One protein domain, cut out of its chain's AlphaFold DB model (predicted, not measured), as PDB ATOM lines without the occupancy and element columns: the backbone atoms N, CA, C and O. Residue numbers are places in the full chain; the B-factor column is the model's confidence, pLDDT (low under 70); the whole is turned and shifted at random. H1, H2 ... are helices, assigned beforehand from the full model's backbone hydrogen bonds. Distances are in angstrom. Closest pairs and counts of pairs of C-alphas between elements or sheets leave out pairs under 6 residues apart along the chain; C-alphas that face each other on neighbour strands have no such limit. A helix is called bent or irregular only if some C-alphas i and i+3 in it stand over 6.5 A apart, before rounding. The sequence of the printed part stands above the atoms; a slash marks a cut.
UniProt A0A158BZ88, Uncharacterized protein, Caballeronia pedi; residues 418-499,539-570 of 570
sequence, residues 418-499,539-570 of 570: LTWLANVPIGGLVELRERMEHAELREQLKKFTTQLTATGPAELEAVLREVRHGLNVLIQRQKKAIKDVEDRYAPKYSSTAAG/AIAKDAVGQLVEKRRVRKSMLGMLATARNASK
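AT A GLANCE: This is residues 418 to 499 and 539 to 570 of the 570 residues of an uncharacterized protein of Caballeronia pedi (UniProt A0A158BZ88). One long helix, H4, makes the length of a rod, with H3 packed at a steep tilt on its first part, H6 crossing it near its middle and H5 side by side with its later part. H1 packs on H6, while H2 touches no helix but is near H3 and H6. The printed part has 114 residues with six named helices, H1 to H6 in chain order, and no named strand: the class is all helix. The whole is loose, with a radius of gyration of the C-alphas of 17.8 A, and the C-alphas span 64 by 28 by 27 A.

HOW THE PARTS SIT: H1, residues 418 to 423, touches H6, residues 558 to 568, about perpendicular at 82 degrees; their closest C-alphas, of Asn 423 and Ala 565, are 5.0 A apart. H2, residues 426 to 434, is close to H6 but not clearly touching, the C-alphas of Leu 432 and Met 558 being 6.3 A apart. H3, residues 437 to 453, touches residues 462 to 471 of H4, residues 460 to 497, at a steep tilt of 50 degrees, opposite ways; the closest C-alphas, of Phe 448 and Gly 470, are 5.9 A apart. H4 is the hub, touching H3, H6 and H5, residues 539 to 555. With residues 482 to 493 it touches H5 at a shallow tilt of 3 degrees, opposite ways; the closest C-alphas, of Ile 482 and Lys 551, are 6.7 A apart. With residues 474 to 479 it touches H6, about perpendicular at 84 degrees; the closest C-alphas, of Ile 475 and Ala 563, are 5.6 A apart. H3 and H5 are apart. Each O i to N i+4 pair is within hydrogen-bond range in H2, H5 and H6, against 9 of 13 in H3, 31 of 34 in H4 and 0 of 2 in H1, where 3 of 3 O i to N i+3 pairs are.

IN THESE COORDINATES: H1 begins at C-alpha 418 (-0.273, 8.469, -6.471), and H2 follows it. H3 is 24.5 A long, with a kink of 36 degrees near residue 447, and is only just irregular, C-alphas 448 and 451 being 6.7 A apart. H4, 54.3 A long, begins at C-alpha 460 (-12.020, 2.645, -1.106), has a kink of 25 degrees near residue 491, and is only just irregular, C-alphas 488 and 491 being 6.7 A apart. H5 is 23.4 A long, and H6, 15.3 A long, ends at C-alpha 568 (9.157, 14.265, -12.814).

THE WHOLE: The C-alphas farthest apart, of Gly 456 and Gly 499, are 64.3 A apart. Residues 500 to 538 are not printed, and C-alphas 499 and 539 are 13.2 A apart across the cut. Of the links printed whole, H3 to H4 is short and the others are tight. The mean pLDDT of the printed part is 74.5; it is under 70 in residues 451 to 458, 489 to 499 and 539 to 555 and in residue 570.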
ATOM      1  N   LEU A 418      -0.375   7.027  -6.675       86.06
ATOM      2  CA  LEU A 418      -0.273   8.469  -6.471       86.06
ATOM      3  C   LEU A 418       1.025   8.896  -5.769       86.06
ATOM      4  O   LEU A 418       1.183  10.071  -5.449       86.06
ATOM      5  N   THR A 419       2.005   7.999  -5.633       86.75
ATOM      6  CA  THR A 419       3.340   8.287  -5.062       86.75
ATOM      7  C   THR A 419       4.044   9.498  -5.679       86.75
ATOM      8  O   THR A 419       4.778  10.200  -4.987       86.75
ATOM      9  N   TRP A 420       3.768   9.825  -6.948       87.94
ATOM     10  CA  TRP A 420       4.277  11.032  -7.611       87.94
ATOM     11  C   TRP A 420       3.875  12.343  -6.908       87.94
ATOM     12  O   TRP A 420       4.560  13.351  -7.074       87.94
ATOM     13  N   LEU A 421       2.803  12.356  -6.103       87.44
ATOM     14  CA  LEU A 421       2.418  13.504  -5.272       87.44
ATOM     15  C   LEU A 421       3.517  13.877  -4.262       87.44
ATOM     16  O   LEU A 421       3.686  15.054  -3.944       87.44
ATOM     17  N   ALA A 422       4.322  12.911  -3.812       87.69
ATOM     18  CA  ALA A 422       5.449  13.150  -2.911       87.69
ATOM     19  C   ALA A 422       6.618  13.915  -3.569       87.69
ATOM     20  O   ALA A 422       7.531  14.362  -2.866       87.69
ATOM     21  N   ASN A 423       6.586  14.107  -4.895       88.00
ATOM     22  CA  ASN A 423       7.559  14.925  -5.625       88.00
ATOM     23  C   ASN A 423       7.284  16.432  -5.502       88.00
ATOM     24  O   ASN A 423       8.083  17.235  -5.986       88.00
ATOM     25  N   VAL A 424       6.172  16.843  -4.875       87.06
ATOM     26  CA  VAL A 424       5.954  18.257  -4.550       87.06
ATOM     27  C   VAL A 424       7.018  18.693  -3.527       87.06
ATOM     28  O   VAL A 424       7.090  18.120  -2.436       87.06
ATOM     29  N   PRO A 425       7.867  19.686  -3.849       87.38
ATOM     30  CA  PRO A 425       8.933  20.115  -2.950       87.38
ATOM     31  C   PRO A 425       8.355  20.811  -1.714       87.38
ATOM     32  O   PRO A 425       7.342  21.504  -1.803       87.38
ATOM     33  N   ILE A 426       9.043  20.707  -0.573       90.50
ATOM     34  CA  ILE A 426       8.594  21.319   0.691       90.50
ATOM     35  C   ILE A 426       8.424  22.839   0.557       90.50
ATOM     36  O   ILE A 426       7.412  23.377   0.992       90.50
ATOM     37  N   GLY A 427       9.347  23.529  -0.122       87.38
ATOM     38  CA  GLY A 427       9.189  24.962  -0.407       87.38
ATOM     39  C   GLY A 427       7.947  25.274  -1.255       87.38
ATOM     40  O   GLY A 427       7.312  26.303  -1.063       87.38
ATOM     41  N   GLY A 428       7.543  24.354  -2.138       84.50
ATOM     42  CA  GLY A 428       6.273  24.450  -2.854       84.50
ATOM     43  C   GLY A 428       5.079  24.340  -1.906       84.50
ATOM     44  O   GLY A 428       4.172  25.158  -1.984       84.50
ATOM     45  N   LEU A 429       5.107  23.396  -0.960       89.06
ATOM     46  CA  LEU A 429       4.066  23.278   0.067       89.06
ATOM     47  C   LEU A 429       3.941  24.552   0.909       89.06
ATOM     48  O   LEU A 429       2.819  24.970   1.169       89.06
ATOM     49  N   VAL A 430       5.052  25.203   1.277       89.69
ATOM     50  CA  VAL A 430       5.019  26.507   1.968       89.69
ATOM     51  C   VAL A 430       4.219  27.528   1.151       89.69
ATOM     52  O   VAL A 430       3.246  28.080   1.660       89.69
ATOM     53  N   GLU A 431       4.538  27.696  -0.138       87.12
ATOM     54  CA  GLU A 431       3.820  28.639  -1.014       87.12
ATOM     55  C   GLU A 431       2.318  28.311  -1.132       87.12
ATOM     56  O   GLU A 431       1.481  29.214  -1.184       87.12
ATOM     57  N   LEU A 432       1.957  27.022  -1.172       87.25
ATOM     58  CA  LEU A 432       0.556  26.581  -1.221       87.25
ATOM     59  C   LEU A 432      -0.195  26.853   0.077       87.25
ATOM     60  O   LEU A 432      -1.400  27.121   0.061       87.25
ATOM     61  N   ARG A 433       0.503  26.759   1.207       88.38
ATOM     62  CA  ARG A 433      -0.061  27.006   2.529       88.38
ATOM     63  C   ARG A 433      -0.305  28.485   2.770       88.38
ATOM     64  O   ARG A 433      -1.413  28.830   3.162       88.38
ATOM     65  N   GLU A 434       0.657  29.340   2.437       87.69
ATOM     66  CA  GLU A 434       0.516  30.803   2.518       87.69
ATOM     67  C   GLU A 434      -0.695  31.320   1.729       87.69
ATOM     68  O   GLU A 434      -1.341  32.288   2.122       87.69
ATOM     69  N   ARG A 435      -1.028  30.655   0.616       86.75
ATOM     70  CA  ARG A 435      -2.162  31.009  -0.250       86.75
ATOM     71  C   ARG A 435      -3.448  30.237   0.036       86.75
ATOM     72  O   ARG A 435      -4.427  30.428  -0.679       86.75
ATOM     73  N   MET A 436      -3.458  29.363   1.044       85.75
ATOM     74  CA  MET A 436      -4.605  28.515   1.397       85.75
ATOM     75  C   MET A 436      -5.106  27.598   0.258       85.75
ATOM     76  O   MET A 436      -6.239  27.121   0.292       85.75
ATOM     77  N   GLU A 437      -4.263  27.278  -0.732       85.38
ATOM     78  CA  GLU A 437      -4.669  26.499  -1.918       85.38
ATOM     79  C   GLU A 437      -5.021  25.031  -1.570       85.38
ATOM     80  O   GLU A 437      -5.763  24.373  -2.298       85.38
ATOM     81  N   HIS A 438      -4.554  24.514  -0.426       85.31
ATOM     82  CA  HIS A 438      -4.913  23.185   0.120       85.31
ATOM     83  C   HIS A 438      -6.405  23.050   0.437       85.31
ATOM     84  O   HIS A 438      -7.005  22.008   0.171       85.31
ATOM     85  N   ALA A 439      -7.032  24.119   0.933       85.50
ATOM     86  CA  ALA A 439      -8.467  24.131   1.179       85.50
ATOM     87  C   ALA A 439      -9.257  24.066  -0.139       85.50
ATOM     88  O   ALA A 439     -10.265  23.364  -0.218       85.50
ATOM     89  N   GLU A 440      -8.766  24.736  -1.189       85.19
ATOM     90  CA  GLU A 440      -9.379  24.689  -2.517       85.19
ATOM     91  C   GLU A 440      -9.289  23.287  -3.130       85.19
ATOM     92  O   GLU A 440     -10.295  22.775  -3.623       85.19
ATOM     93  N   LEU A 441      -8.127  22.630  -3.065       85.06
ATOM     94  CA  LEU A 441      -7.981  21.260  -3.566       85.06
ATOM     95  C   LEU A 441      -8.912  20.291  -2.860       85.06
ATOM     96  O   LEU A 441      -9.565  19.486  -3.518       85.06
ATOM     97  N   ARG A 442      -8.992  20.374  -1.532       86.19
ATOM     98  CA  ARG A 442      -9.892  19.539  -0.740       86.19
ATOM     99  C   ARG A 442     -11.344  19.708  -1.184       86.19
ATOM    100  O   ARG A 442     -12.030  18.709  -1.397       86.19
ATOM    101  N   GLU A 443     -11.786  20.942  -1.412       87.06
ATOM    102  CA  GLU A 443     -13.131  21.234  -1.920       87.06
ATOM    103  C   GLU A 443     -13.337  20.737  -3.361       87.06
ATOM    104  O   GLU A 443     -14.399  20.221  -3.706       87.06
ATOM    105  N   GLN A 444     -12.321  20.842  -4.222       86.31
ATOM    106  CA  GLN A 444     -12.387  20.314  -5.585       86.31
ATOM    107  C   GLN A 444     -12.457  18.783  -5.604       86.31
ATOM    108  O   GLN A 444     -13.295  18.236  -6.316       86.31
ATOM    109  N   LEU A 445     -11.634  18.087  -4.814       84.25
ATOM    110  CA  LEU A 445     -11.658  16.625  -4.708       84.25
ATOM    111  C   LEU A 445     -12.989  16.120  -4.156       84.25
ATOM    112  O   LEU A 445     -13.552  15.172  -4.701       84.25
ATOM    113  N   LYS A 446     -13.540  16.813  -3.154       85.19
ATOM    114  CA  LYS A 446     -14.859  16.504  -2.599       85.19
ATOM    115  C   LYS A 446     -15.945  16.492  -3.680       85.19
ATOM    116  O   LYS A 446     -16.795  15.607  -3.676       85.19
ATOM    117  N   LYS A 447     -15.909  17.414  -4.649       86.56
ATOM    118  CA  LYS A 447     -16.899  17.467  -5.747       86.56
ATOM    119  C   LYS A 447     -16.892  16.224  -6.638       86.56
ATOM    120  O   LYS A 447     -17.950  15.855  -7.136       86.56
ATOM    121  N   PHE A 448     -15.737  15.587  -6.828       82.12
ATOM    122  CA  PHE A 448     -15.633  14.349  -7.604       82.12
ATOM    123  C   PHE A 448     -16.133  13.136  -6.811       82.12
ATOM    124  O   PHE A 448     -16.766  12.254  -7.376       82.12
ATOM    125  N   THR A 449     -15.928  13.109  -5.492       81.00
ATOM    126  CA  THR A 449     -16.301  11.948  -4.667       81.00
ATOM    127  C   THR A 449     -17.723  11.995  -4.110       81.00
ATOM    128  O   THR A 449     -18.270  10.943  -3.795       81.00
ATOM    129  N   THR A 450     -18.362  13.170  -4.037       78.06
ATOM    130  CA  THR A 450     -19.725  13.343  -3.477       78.06
ATOM    131  C   THR A 450     -20.779  12.485  -4.195       78.06
ATOM    132  O   THR A 450     -21.800  12.127  -3.615       78.06
ATOM    133  N   GLN A 451     -20.546  12.124  -5.461       67.38
ATOM    134  CA  GLN A 451     -21.463  11.266  -6.219       67.38
ATOM    135  C   GLN A 451     -21.392   9.790  -5.801       67.38
ATOM    136  O   GLN A 451     -22.385   9.081  -5.935       67.38
ATOM    137  N   LEU A 452     -20.259   9.330  -5.257       65.25
ATOM    138  CA  LEU A 452     -20.107   7.954  -4.777       65.25
ATOM    139  C   LEU A 452     -20.867   7.722  -3.467       65.25
ATOM    140  O   LEU A 452     -21.399   6.637  -3.237       65.25
ATOM    141  N   THR A 453     -20.932   8.748  -2.619       57.91
ATOM    142  CA  THR A 453     -21.447   8.648  -1.247       57.91
ATOM    143  C   THR A 453     -22.959   8.843  -1.153       57.91
ATOM    144  O   THR A 453     -23.566   8.502  -0.140       57.91
ATOM    145  N   ALA A 454     -23.604   9.274  -2.244       55.81
ATOM    146  CA  ALA A 454     -25.061   9.372  -2.354       55.81
ATOM    147  C   ALA A 454     -25.784   8.005  -2.296       55.81
ATOM    148  O   ALA A 454     -26.986   7.960  -2.043       55.81
ATOM    149  N   THR A 455     -25.061   6.898  -2.504       50.03
ATOM    150  CA  THR A 455     -25.606   5.526  -2.577       50.03
ATOM    151  C   THR A 455     -25.278   4.650  -1.359       50.03
ATOM    152  O   THR A 455     -25.701   3.497  -1.312       50.03
ATOM    153  N   GLY A 456     -24.547   5.180  -0.372       54.03
ATOM    154  CA  GLY A 456     -24.028   4.444   0.788       54.03
ATOM    155  C   GLY A 456     -22.509   4.610   0.956       54.03
ATOM    156  O   GLY A 456     -21.893   5.358   0.196       54.03
ATOM    157  N   PRO A 457     -21.883   3.942   1.947       57.88
ATOM    158  CA  PRO A 457     -20.431   3.962   2.111       57.88
ATOM    159  C   PRO A 457     -19.750   3.418   0.851       57.88
ATOM    160  O   PRO A 457     -19.943   2.254   0.500       57.88
ATOM    161  N   ALA A 458     -18.976   4.257   0.166       62.09
ATOM    162  CA  ALA A 458     -18.257   3.852  -1.031       62.09
ATOM    163  C   ALA A 458     -17.065   2.952  -0.672       62.09
ATOM    164  O   ALA A 458     -16.385   3.169   0.331       62.09
ATOM    165  N   GLU A 459     -16.789   1.953  -1.507       76.38
ATOM    166  CA  GLU A 459     -15.563   1.164  -1.391       76.38
ATOM    167  C   GLU A 459     -14.340   2.041  -1.697       76.38
ATOM    168  O   GLU A 459     -14.369   2.869  -2.614       76.38
ATOM    169  N   LEU A 460     -13.240   1.843  -0.962       78.69
ATOM    170  CA  LEU A 460     -12.020   2.645  -1.106       78.69
ATOM    171  C   LEU A 460     -11.490   2.655  -2.549       78.69
ATOM    172  O   LEU A 460     -11.028   3.688  -3.024       78.69
ATOM    173  N   GLU A 461     -11.598   1.543  -3.277       81.19
ATOM    174  CA  GLU A 461     -11.190   1.462  -4.685       81.19
ATOM    175  C   GLU A 461     -12.031   2.358  -5.606       81.19
ATOM    176  O   GLU A 461     -11.525   2.916  -6.585       81.19
ATOM    177  N   ALA A 462     -13.323   2.524  -5.311       82.25
ATOM    178  CA  ALA A 462     -14.179   3.455  -6.037       82.25
ATOM    179  C   ALA A 462     -13.753   4.902  -5.756       82.25
ATOM    180  O   ALA A 462     -13.563   5.674  -6.698       82.25
ATOM    181  N   VAL A 463     -13.500   5.238  -4.486       82.50
ATOM    182  CA  VAL A 463     -12.984   6.559  -4.089       82.50
ATOM    183  C   VAL A 463     -11.637   6.841  -4.751       82.50
ATOM    184  O   VAL A 463     -11.450   7.909  -5.327       82.50
ATOM    185  N   LEU A 464     -10.720   5.871  -4.760       83.88
ATOM    186  CA  LEU A 464      -9.417   5.982  -5.413       83.88
ATOM    187  C   LEU A 464      -9.546   6.287  -6.908       83.88
ATOM    188  O   LEU A 464      -8.848   7.167  -7.420       83.88
ATOM    189  N   ARG A 465     -10.441   5.594  -7.622       85.56
ATOM    190  CA  ARG A 465     -10.685   5.854  -9.050       85.56
ATOM    191  C   ARG A 465     -11.167   7.283  -9.290       85.56
ATOM    192  O   ARG A 465     -10.622   7.950 -10.172       85.56
ATOM    193  N   GLU A 466     -12.104   7.772  -8.481       87.06
ATOM    194  CA  GLU A 466     -12.625   9.137  -8.614       87.06
ATOM    195  C   GLU A 466     -11.607  10.204  -8.210       87.06
ATOM    196  O   GLU A 466     -11.453  11.202  -8.912       87.06
ATOM    197  N   VAL A 467     -10.826   9.989  -7.149       86.19
ATOM    198  CA  VAL A 467      -9.735  10.900  -6.763       86.19
ATOM    199  C   VAL A 467      -8.691  10.982  -7.878       86.19
ATOM    200  O   VAL A 467      -8.281  12.079  -8.268       86.19
ATOM    201  N   ARG A 468      -8.299   9.844  -8.467       86.56
ATOM    202  CA  ARG A 468      -7.387   9.814  -9.622       86.56
ATOM    203  C   ARG A 468      -7.981  10.544 -10.820       86.56
ATOM    204  O   ARG A 468      -7.267  11.301 -11.483       86.56
ATOM    205  N   HIS A 469      -9.263  10.331 -11.110       87.12
ATOM    206  CA  HIS A 469      -9.963  11.038 -12.178       87.12
ATOM    207  C   HIS A 469      -9.976  12.553 -11.931       87.12
ATOM    208  O   HIS A 469      -9.530  13.311 -12.794       87.12
ATOM    209  N   GLY A 470     -10.366  12.990 -10.733       83.88
ATOM    210  CA  GLY A 470     -10.374  14.389 -10.319       83.88
ATOM    211  C   GLY A 470      -9.004  15.045 -10.466       83.88
ATOM    212  O   GLY A 470      -8.869  16.039 -11.177       83.88
ATOM    213  N   LEU A 471      -7.948  14.446  -9.904       85.31
ATOM    214  CA  LEU A 471      -6.574  14.946 -10.055       85.31
ATOM    215  C   LEU A 471      -6.148  15.039 -11.528       85.31
ATOM    216  O   LEU A 471      -5.526  16.022 -11.934       85.31
ATOM    217  N   ASN A 472      -6.503  14.051 -12.356       85.00
ATOM    218  CA  ASN A 472      -6.232  14.093 -13.793       85.00
ATOM    219  C   ASN A 472      -6.932  15.278 -14.467       85.00
ATOM    220  O   ASN A 472      -6.284  16.009 -15.215       85.00
ATOM    221  N   VAL A 473      -8.221  15.480 -14.196       84.81
ATOM    222  CA  VAL A 473      -9.012  16.589 -14.750       84.81
ATOM    223  C   VAL A 473      -8.417  17.933 -14.338       84.81
ATOM    224  O   VAL A 473      -8.222  18.803 -15.188       84.81
ATOM    225  N   LEU A 474      -8.054  18.093 -13.065       80.38
ATOM    226  CA  LEU A 474      -7.459  19.322 -12.543       80.38
ATOM    227  C   LEU A 474      -6.095  19.625 -13.182       80.38
ATOM    228  O   LEU A 474      -5.853  20.746 -13.636       80.38
ATOM    229  N   ILE A 475      -5.230  18.616 -13.317       80.75
ATOM    230  CA  ILE A 475      -3.934  18.756 -13.997       80.75
ATOM    231  C   ILE A 475      -4.121  19.109 -15.477       80.75
ATOM    232  O   ILE A 475      -3.404  19.960 -16.002       80.75
ATOM    233  N   GLN A 476      -5.074  18.481 -16.173       81.06
ATOM    234  CA  GLN A 476      -5.337  18.779 -17.585       81.06
ATOM    235  C   GLN A 476      -5.909  20.185 -17.775       81.06
ATOM    236  O   GLN A 476      -5.477  20.903 -18.678       81.06
ATOM    237  N   ARG A 477      -6.812  20.623 -16.887       78.25
ATOM    238  CA  ARG A 477      -7.321  22.000 -16.868       78.25
ATOM    239  C   ARG A 477      -6.183  23.006 -16.715       78.25
ATOM    240  O   ARG A 477      -6.174  24.017 -17.411       78.25
ATOM    241  N   GLN A 478      -5.194  22.706 -15.877       74.31
ATOM    242  CA  GLN A 478      -4.025  23.563 -15.710       74.31
ATOM    243  C   GLN A 478      -3.097  23.559 -16.922       74.31
ATOM    244  O   GLN A 478      -2.631  24.617 -17.338       74.31
ATOM    245  N   LYS A 479      -2.839  22.391 -17.521       75.00
ATOM    246  CA  LYS A 479      -2.074  22.305 -18.775       75.00
ATOM    247  C   LYS A 479      -2.727  23.143 -19.870       75.00
ATOM    248  O   LYS A 479      -2.026  23.865 -20.572       75.00
ATOM    249  N   LYS A 480      -4.059  23.106 -19.956       80.94
ATOM    250  CA  LYS A 480      -4.829  23.974 -20.846       80.94
ATOM    251  C   LYS A 480      -4.671  25.449 -20.476       80.94
ATOM    252  O   LYS A 480      -4.360  26.224 -21.358       80.94
ATOM    253  N   ALA A 481      -4.773  25.833 -19.203       72.31
ATOM    254  CA  ALA A 481      -4.577  27.226 -18.786       72.31
ATOM    255  C   ALA A 481      -3.167  27.761 -19.115       72.31
ATOM    256  O   ALA A 481      -3.027  28.898 -19.557       72.31
ATOM    257  N   ILE A 482      -2.121  26.941 -18.951       72.12
ATOM    258  CA  ILE A 482      -0.751  27.287 -19.370       72.12
ATOM    259  C   ILE A 482      -0.694  27.468 -20.887       72.12
ATOM    260  O   ILE A 482      -0.111  28.444 -21.356       72.12
ATOM    261  N   LYS A 483      -1.316  26.557 -21.641       77.81
ATOM    262  CA  LYS A 483      -1.392  26.648 -23.097       77.81
ATOM    263  C   LYS A 483      -2.186  27.875 -23.551       77.81
ATOM    264  O   LYS A 483      -1.737  28.563 -24.445       77.81
ATOM    265  N   ASP A 484      -3.288  28.218 -22.894       80.12
ATOM    266  CA  ASP A 484      -4.089  29.405 -23.207       80.12
ATOM    267  C   ASP A 484      -3.292  30.695 -22.936       80.12
ATOM    268  O   ASP A 484      -3.418  31.672 -23.671       80.12
ATOM    269  N   VAL A 485      -2.430  30.711 -21.906       71.38
ATOM    270  CA  VAL A 485      -1.447  31.790 -21.705       71.38
ATOM    271  C   VAL A 485      -0.422  31.783 -22.842       71.38
ATOM    272  O   VAL A 485      -0.105  32.831 -23.388       71.38
ATOM    273  N   GLU A 486       0.094  30.630 -23.257       71.62
ATOM    274  CA  GLU A 486       1.006  30.548 -24.406       71.62
ATOM    275  C   GLU A 486       0.366  31.070 -25.693       71.62
ATOM    276  O   GLU A 486       0.939  31.953 -26.327       71.62
ATOM    277  N   ASP A 487      -0.845  30.624 -26.001       81.00
ATOM    278  CA  ASP A 487      -1.626  30.980 -27.180       81.00
ATOM    279  C   ASP A 487      -2.085  32.445 -27.144       81.00
ATOM    280  O   ASP A 487      -2.192  33.074 -28.192       81.00
ATOM    281  N   ARG A 488      -2.298  33.047 -25.962       79.19
ATOM    282  CA  ARG A 488      -2.597  34.488 -25.821       79.19
ATOM    283  C   ARG A 488      -1.402  35.365 -26.183       79.19
ATOM    284  O   ARG A 488      -1.578  36.449 -26.740       79.19
ATOM    285  N   TYR A 489      -0.193  34.926 -25.841       68.56
ATOM    286  CA  TYR A 489       1.030  35.679 -26.118       68.56
ATOM    287  C   TYR A 489       1.668  35.292 -27.467       68.56
ATOM    288  O   TYR A 489       2.347  36.120 -28.066       68.56
ATOM    289  N   ALA A 490       1.392  34.103 -28.015       67.56
ATOM    290  CA  ALA A 490       1.859  33.650 -29.330       67.56
ATOM    291  C   ALA A 490       1.593  34.648 -30.486       67.56
ATOM    292  O   ALA A 490       2.542  34.961 -31.211       67.56
ATOM    293  N   PRO A 491       0.381  35.224 -30.653       66.75
ATOM    294  CA  PRO A 491       0.113  36.203 -31.703       66.75
ATOM    295  C   PRO A 491       0.809  37.549 -31.469       66.75
ATOM    296  O   PRO A 491       1.099  38.256 -32.430       66.75
ATOM    297  N   LYS A 492       1.141  37.911 -30.222       62.50
ATOM    298  CA  LYS A 492       1.950  39.110 -29.934       62.50
ATOM    299  C   LYS A 492       3.395  38.940 -30.410       62.50
ATOM    300  O   LYS A 492       4.007  39.891 -30.886       62.50
ATOM    301  N   TYR A 493       3.923  37.718 -30.361       56.00
ATOM    302  CA  TYR A 493       5.246  37.414 -30.905       56.00
ATOM    303  C   TYR A 493       5.237  37.264 -32.431       56.00
ATOM    304  O   TYR A 493       6.160  37.741 -33.088       56.00
ATOM    305  N   SER A 494       4.189  36.677 -33.022       48.66
ATOM    306  CA  SER A 494       4.093  36.526 -34.484       48.66
ATOM    307  C   SER A 494       3.762  37.836 -35.213       48.66
ATOM    308  O   SER A 494       4.328  38.092 -36.274       48.66
ATOM    309  N   SER A 495       2.935  38.713 -34.629       47.22
ATOM    310  CA  SER A 495       2.673  40.062 -35.167       47.22
ATOM    311  C   SER A 495       3.901  40.977 -35.127       47.22
ATOM    312  O   SER A 495       3.992  41.914 -35.915       47.22
ATOM    313  N   THR A 496       4.884  40.667 -34.279       45.34
ATOM    314  CA  THR A 496       6.138  41.426 -34.171       45.34
ATOM    315  C   THR A 496       7.276  40.815 -35.003       45.34
ATOM    316  O   THR A 496       8.166  41.533 -35.458       45.34
ATOM    317  N   ALA A 497       7.206  39.515 -35.318       39.59
ATOM    318  CA  ALA A 497       8.088  38.859 -36.289       39.59
ATOM    319  C   ALA A 497       7.859  39.343 -37.737       39.59
ATOM    320  O   ALA A 497       8.765  39.258 -38.562       39.59
ATOM    321  N   ALA A 498       6.687  39.914 -38.039       42.09
ATOM    322  CA  ALA A 498       6.416  40.566 -39.322       42.09
ATOM    323  C   ALA A 498       7.085  41.952 -39.472       42.09
ATOM    324  O   ALA A 498       7.050  42.520 -40.561       42.09
ATOM    325  N   GLY A 499       7.690  42.506 -38.409       41.69
ATOM    326  CA  GLY A 499       8.213  43.880 -38.398       41.69
ATOM    327  C   GLY A 499       9.719  44.047 -38.172       41.69
ATOM    328  O   GLY A 499      10.239  45.116 -38.477       41.69
ATOM    329  N   ALA A 539       8.216  46.947 -25.473       47.78
ATOM    330  CA  ALA A 539       6.934  46.248 -25.436       47.78
ATOM    331  C   ALA A 539       7.127  44.724 -25.454       47.78
ATOM    332  O   ALA A 539       6.524  44.036 -24.639       47.78
ATOM    333  N   ILE A 540       8.048  44.214 -26.281       49.47
ATOM    334  CA  ILE A 540       8.409  42.786 -26.322       49.47
ATOM    335  C   ILE A 540       9.051  42.347 -25.004       49.47
ATOM    336  O   ILE A 540       8.677  41.311 -24.466       49.47
ATOM    337  N   ALA A 541       9.982  43.131 -24.448       50.06
ATOM    338  CA  ALA A 541      10.585  42.825 -23.153       50.06
ATOM    339  C   ALA A 541       9.531  42.826 -22.033       50.06
ATOM    340  O   ALA A 541       9.527  41.935 -21.188       50.06
ATOM    341  N   LYS A 542       8.587  43.774 -22.054       56.69
ATOM    342  CA  LYS A 542       7.476  43.838 -21.098       56.69
ATOM    343  C   LYS A 542       6.489  42.680 -21.266       56.69
ATOM    344  O   LYS A 542       6.059  42.128 -20.259       56.69
ATOM    345  N   ASP A 543       6.148  42.295 -22.494       56.97
ATOM    346  CA  ASP A 543       5.263  41.161 -22.784       56.97
ATOM    347  C   ASP A 543       5.945  39.818 -22.473       56.97
ATOM    348  O   ASP A 543       5.289  38.923 -21.949       56.97
ATOM    349  N   ALA A 544       7.258  39.690 -22.688       57.03
ATOM    350  CA  ALA A 544       8.045  38.519 -22.297       57.03
ATOM    351  C   ALA A 544       8.184  38.406 -20.777       57.03
ATOM    352  O   ALA A 544       7.967  37.332 -20.217       57.03
ATOM    353  N   VAL A 545       8.464  39.515 -20.086       57.94
ATOM    354  CA  VAL A 545       8.440  39.571 -18.618       57.94
ATOM    355  C   VAL A 545       7.031  39.276 -18.101       57.94
ATOM    356  O   VAL A 545       6.888  38.485 -17.175       57.94
ATOM    357  N   GLY A 546       5.984  39.824 -18.724       58.00
ATOM    358  CA  GLY A 546       4.584  39.560 -18.387       58.00
ATOM    359  C   GLY A 546       4.205  38.090 -18.557       58.00
ATOM    360  O   GLY A 546       3.673  37.482 -17.631       58.00
ATOM    361  N   GLN A 547       4.576  37.479 -19.684       65.69
ATOM    362  CA  GLN A 547       4.370  36.056 -19.940       65.69
ATOM    363  C   GLN A 547       5.159  35.188 -18.954       65.69
ATOM    364  O   GLN A 547       4.630  34.196 -18.458       65.69
ATOM    365  N   LEU A 548       6.409  35.540 -18.639       54.50
ATOM    366  CA  LEU A 548       7.221  34.821 -17.655       54.50
ATOM    367  C   LEU A 548       6.635  34.936 -16.248       54.50
ATOM    368  O   LEU A 548       6.594  33.940 -15.533       54.50
ATOM    369  N   VAL A 549       6.143  36.113 -15.857       65.50
ATOM    370  CA  VAL A 549       5.482  36.344 -14.566       65.50
ATOM    371  C   VAL A 549       4.166  35.571 -14.486       65.50
ATOM    372  O   VAL A 549       3.941  34.876 -13.496       65.50
ATOM    373  N   GLU A 550       3.331  35.606 -15.528       69.56
ATOM    374  CA  GLU A 550       2.083  34.836 -15.587       69.56
ATOM    375  C   GLU A 550       2.350  33.327 -15.587       69.56
ATOM    376  O   GLU A 550       1.795  32.611 -14.757       69.56
ATOM    377  N   LYS A 551       3.270  32.829 -16.425       67.94
ATOM    378  CA  LYS A 551       3.674  31.413 -16.414       67.94
ATOM    379  C   LYS A 551       4.247  31.005 -15.067       67.94
ATOM    380  O   LYS A 551       3.943  29.915 -14.592       67.94
ATOM    381  N   ARG A 552       5.065  31.847 -14.429       65.50
ATOM    382  CA  ARG A 552       5.634  31.562 -13.106       65.50
ATOM    383  C   ARG A 552       4.543  31.516 -12.042       65.50
ATOM    384  O   ARG A 552       4.564  30.601 -11.230       65.50
ATOM    385  N   ARG A 553       3.570  32.430 -12.079       69.44
ATOM    386  CA  ARG A 553       2.409  32.436 -11.176       69.44
ATOM    387  C   ARG A 553       1.547  31.185 -11.353       69.44
ATOM    388  O   ARG A 553       1.179  30.561 -10.369       69.44
ATOM    389  N   VAL A 554       1.292  30.781 -12.597       68.69
ATOM    390  CA  VAL A 554       0.507  29.585 -12.949       68.69
ATOM    391  C   VAL A 554       1.273  28.290 -12.629       68.69
ATOM    392  O   VAL A 554       0.679  27.308 -12.200       68.69
ATOM    393  N   ARG A 555       2.602  28.260 -12.770       67.25
ATOM    394  CA  ARG A 555       3.435  27.109 -12.363       67.25
ATOM    395  C   ARG A 555       3.564  26.976 -10.845       67.25
ATOM    396  O   ARG A 555       3.668  25.860 -10.354       67.25
ATOM    397  N   LYS A 556       3.555  28.104 -10.129       73.25
ATOM    398  CA  LYS A 556       3.561  28.182  -8.661       73.25
ATOM    399  C   LYS A 556       2.173  28.028  -8.033       73.25
ATOM    400  O   LYS A 556       2.073  28.162  -6.819       73.25
ATOM    401  N   SER A 557       1.112  27.815  -8.810       79.75
ATOM    402  CA  SER A 557      -0.155  27.358  -8.236       79.75
ATOM    403  C   SER A 557      -0.085  25.858  -7.977       79.75
ATOM    404  O   SER A 557       0.727  25.145  -8.575       79.75
ATOM    405  N   MET A 558      -0.972  25.356  -7.132       77.38
ATOM    406  CA  MET A 558      -1.049  23.953  -6.767       77.38
ATOM    407  C   MET A 558      -1.140  23.048  -7.975       77.38
ATOM    408  O   MET A 558      -0.371  22.102  -8.101       77.38
ATOM    409  N   LEU A 559      -2.043  23.356  -8.902       79.00
ATOM    410  CA  LEU A 559      -2.217  22.534 -10.090       79.00
ATOM    411  C   LEU A 559      -0.965  22.554 -10.978       79.00
ATOM    412  O   LEU A 559      -0.653  21.553 -11.623       79.00
ATOM    413  N   GLY A 560      -0.233  23.675 -10.995       75.88
ATOM    414  CA  GLY A 560       1.062  23.787 -11.663       75.88
ATOM    415  C   GLY A 560       2.115  22.885 -11.020       75.88
ATOM    416  O   GLY A 560       2.784  22.128 -11.727       75.88
ATOM    417  N   MET A 561       2.203  22.891  -9.689       80.81
ATOM    418  CA  MET A 561       3.113  22.024  -8.936       80.81
ATOM    419  C   MET A 561       2.768  20.543  -9.103       80.81
ATOM    420  O   MET A 561       3.665  19.745  -9.356       80.81
ATOM    421  N   LEU A 562       1.483  20.179  -9.048       79.25
ATOM    422  CA  LEU A 562       1.016  18.811  -9.289       79.25
ATOM    423  C   LEU A 562       1.357  18.345 -10.712       79.25
ATOM    424  O   LEU A 562       1.819  17.222 -10.913       79.25
ATOM    425  N   ALA A 563       1.187  19.211 -11.715       76.62
ATOM    426  CA  ALA A 563       1.565  18.893 -13.089       76.62
ATOM    427  C   ALA A 563       3.079  18.651 -13.234       76.62
ATOM    428  O   ALA A 563       3.475  17.714 -13.932       76.62
ATOM    429  N   THR A 564       3.916  19.455 -12.571       80.00
ATOM    430  CA  THR A 564       5.376  19.274 -12.560       80.00
ATOM    431  C   THR A 564       5.785  18.001 -11.817       80.00
ATOM    432  O   THR A 564       6.558  17.216 -12.361       80.00
ATOM    433  N   ALA A 565       5.223  17.752 -10.631       79.44
ATOM    434  CA  ALA A 565       5.486  16.557  -9.825       79.44
ATOM    435  C   ALA A 565       5.191  15.261 -10.601       79.44
ATOM    436  O   ALA A 565       5.985  14.320 -10.577       79.44
ATOM    437  N   ARG A 566       4.093  15.250 -11.368       80.44
ATOM    438  CA  ARG A 566       3.708  14.132 -12.239       80.44
ATOM    439  C   ARG A 566       4.612  13.951 -13.455       80.44
ATOM    440  O   ARG A 566       4.737  12.845 -13.970       80.44
ATOM    441  N   ASN A 567       5.178  15.029 -13.985       79.62
ATOM    442  CA  ASN A 567       6.117  14.918 -15.098       79.62
ATOM    443  C   ASN A 567       7.485  14.412 -14.625       79.62
ATOM    444  O   ASN A 567       8.129  13.702 -15.378       79.62
ATOM    445  N   ALA A 568       7.900  14.739 -13.397       75.44
ATOM    446  CA  ALA A 568       9.157  14.265 -12.814       75.44
ATOM    447  C   ALA A 568       9.153  12.761 -12.473       75.44
ATOM    448  O   ALA A 568      10.209  12.186 -12.246       75.44
ATOM    449  N   SER A 569       7.973  12.133 -12.407       73.62
ATOM    450  CA  SER A 569       7.817  10.694 -12.152       73.62
ATOM    451  C   SER A 569       7.769   9.837 -13.424       73.62
ATOM    452  O   SER A 569       7.555   8.631 -13.320       73.62
ATOM    453  N   LYS A 570       7.842  10.455 -14.609       63.09
ATOM    454  CA  LYS A 570       7.929   9.774 -15.906       63.09
ATOM    455  C   LYS A 570       9.372   9.763 -16.363       63.09
ATOM    456  O   LYS A 570       9.755   8.746 -16.975       63.09
TER     457      LYS A 570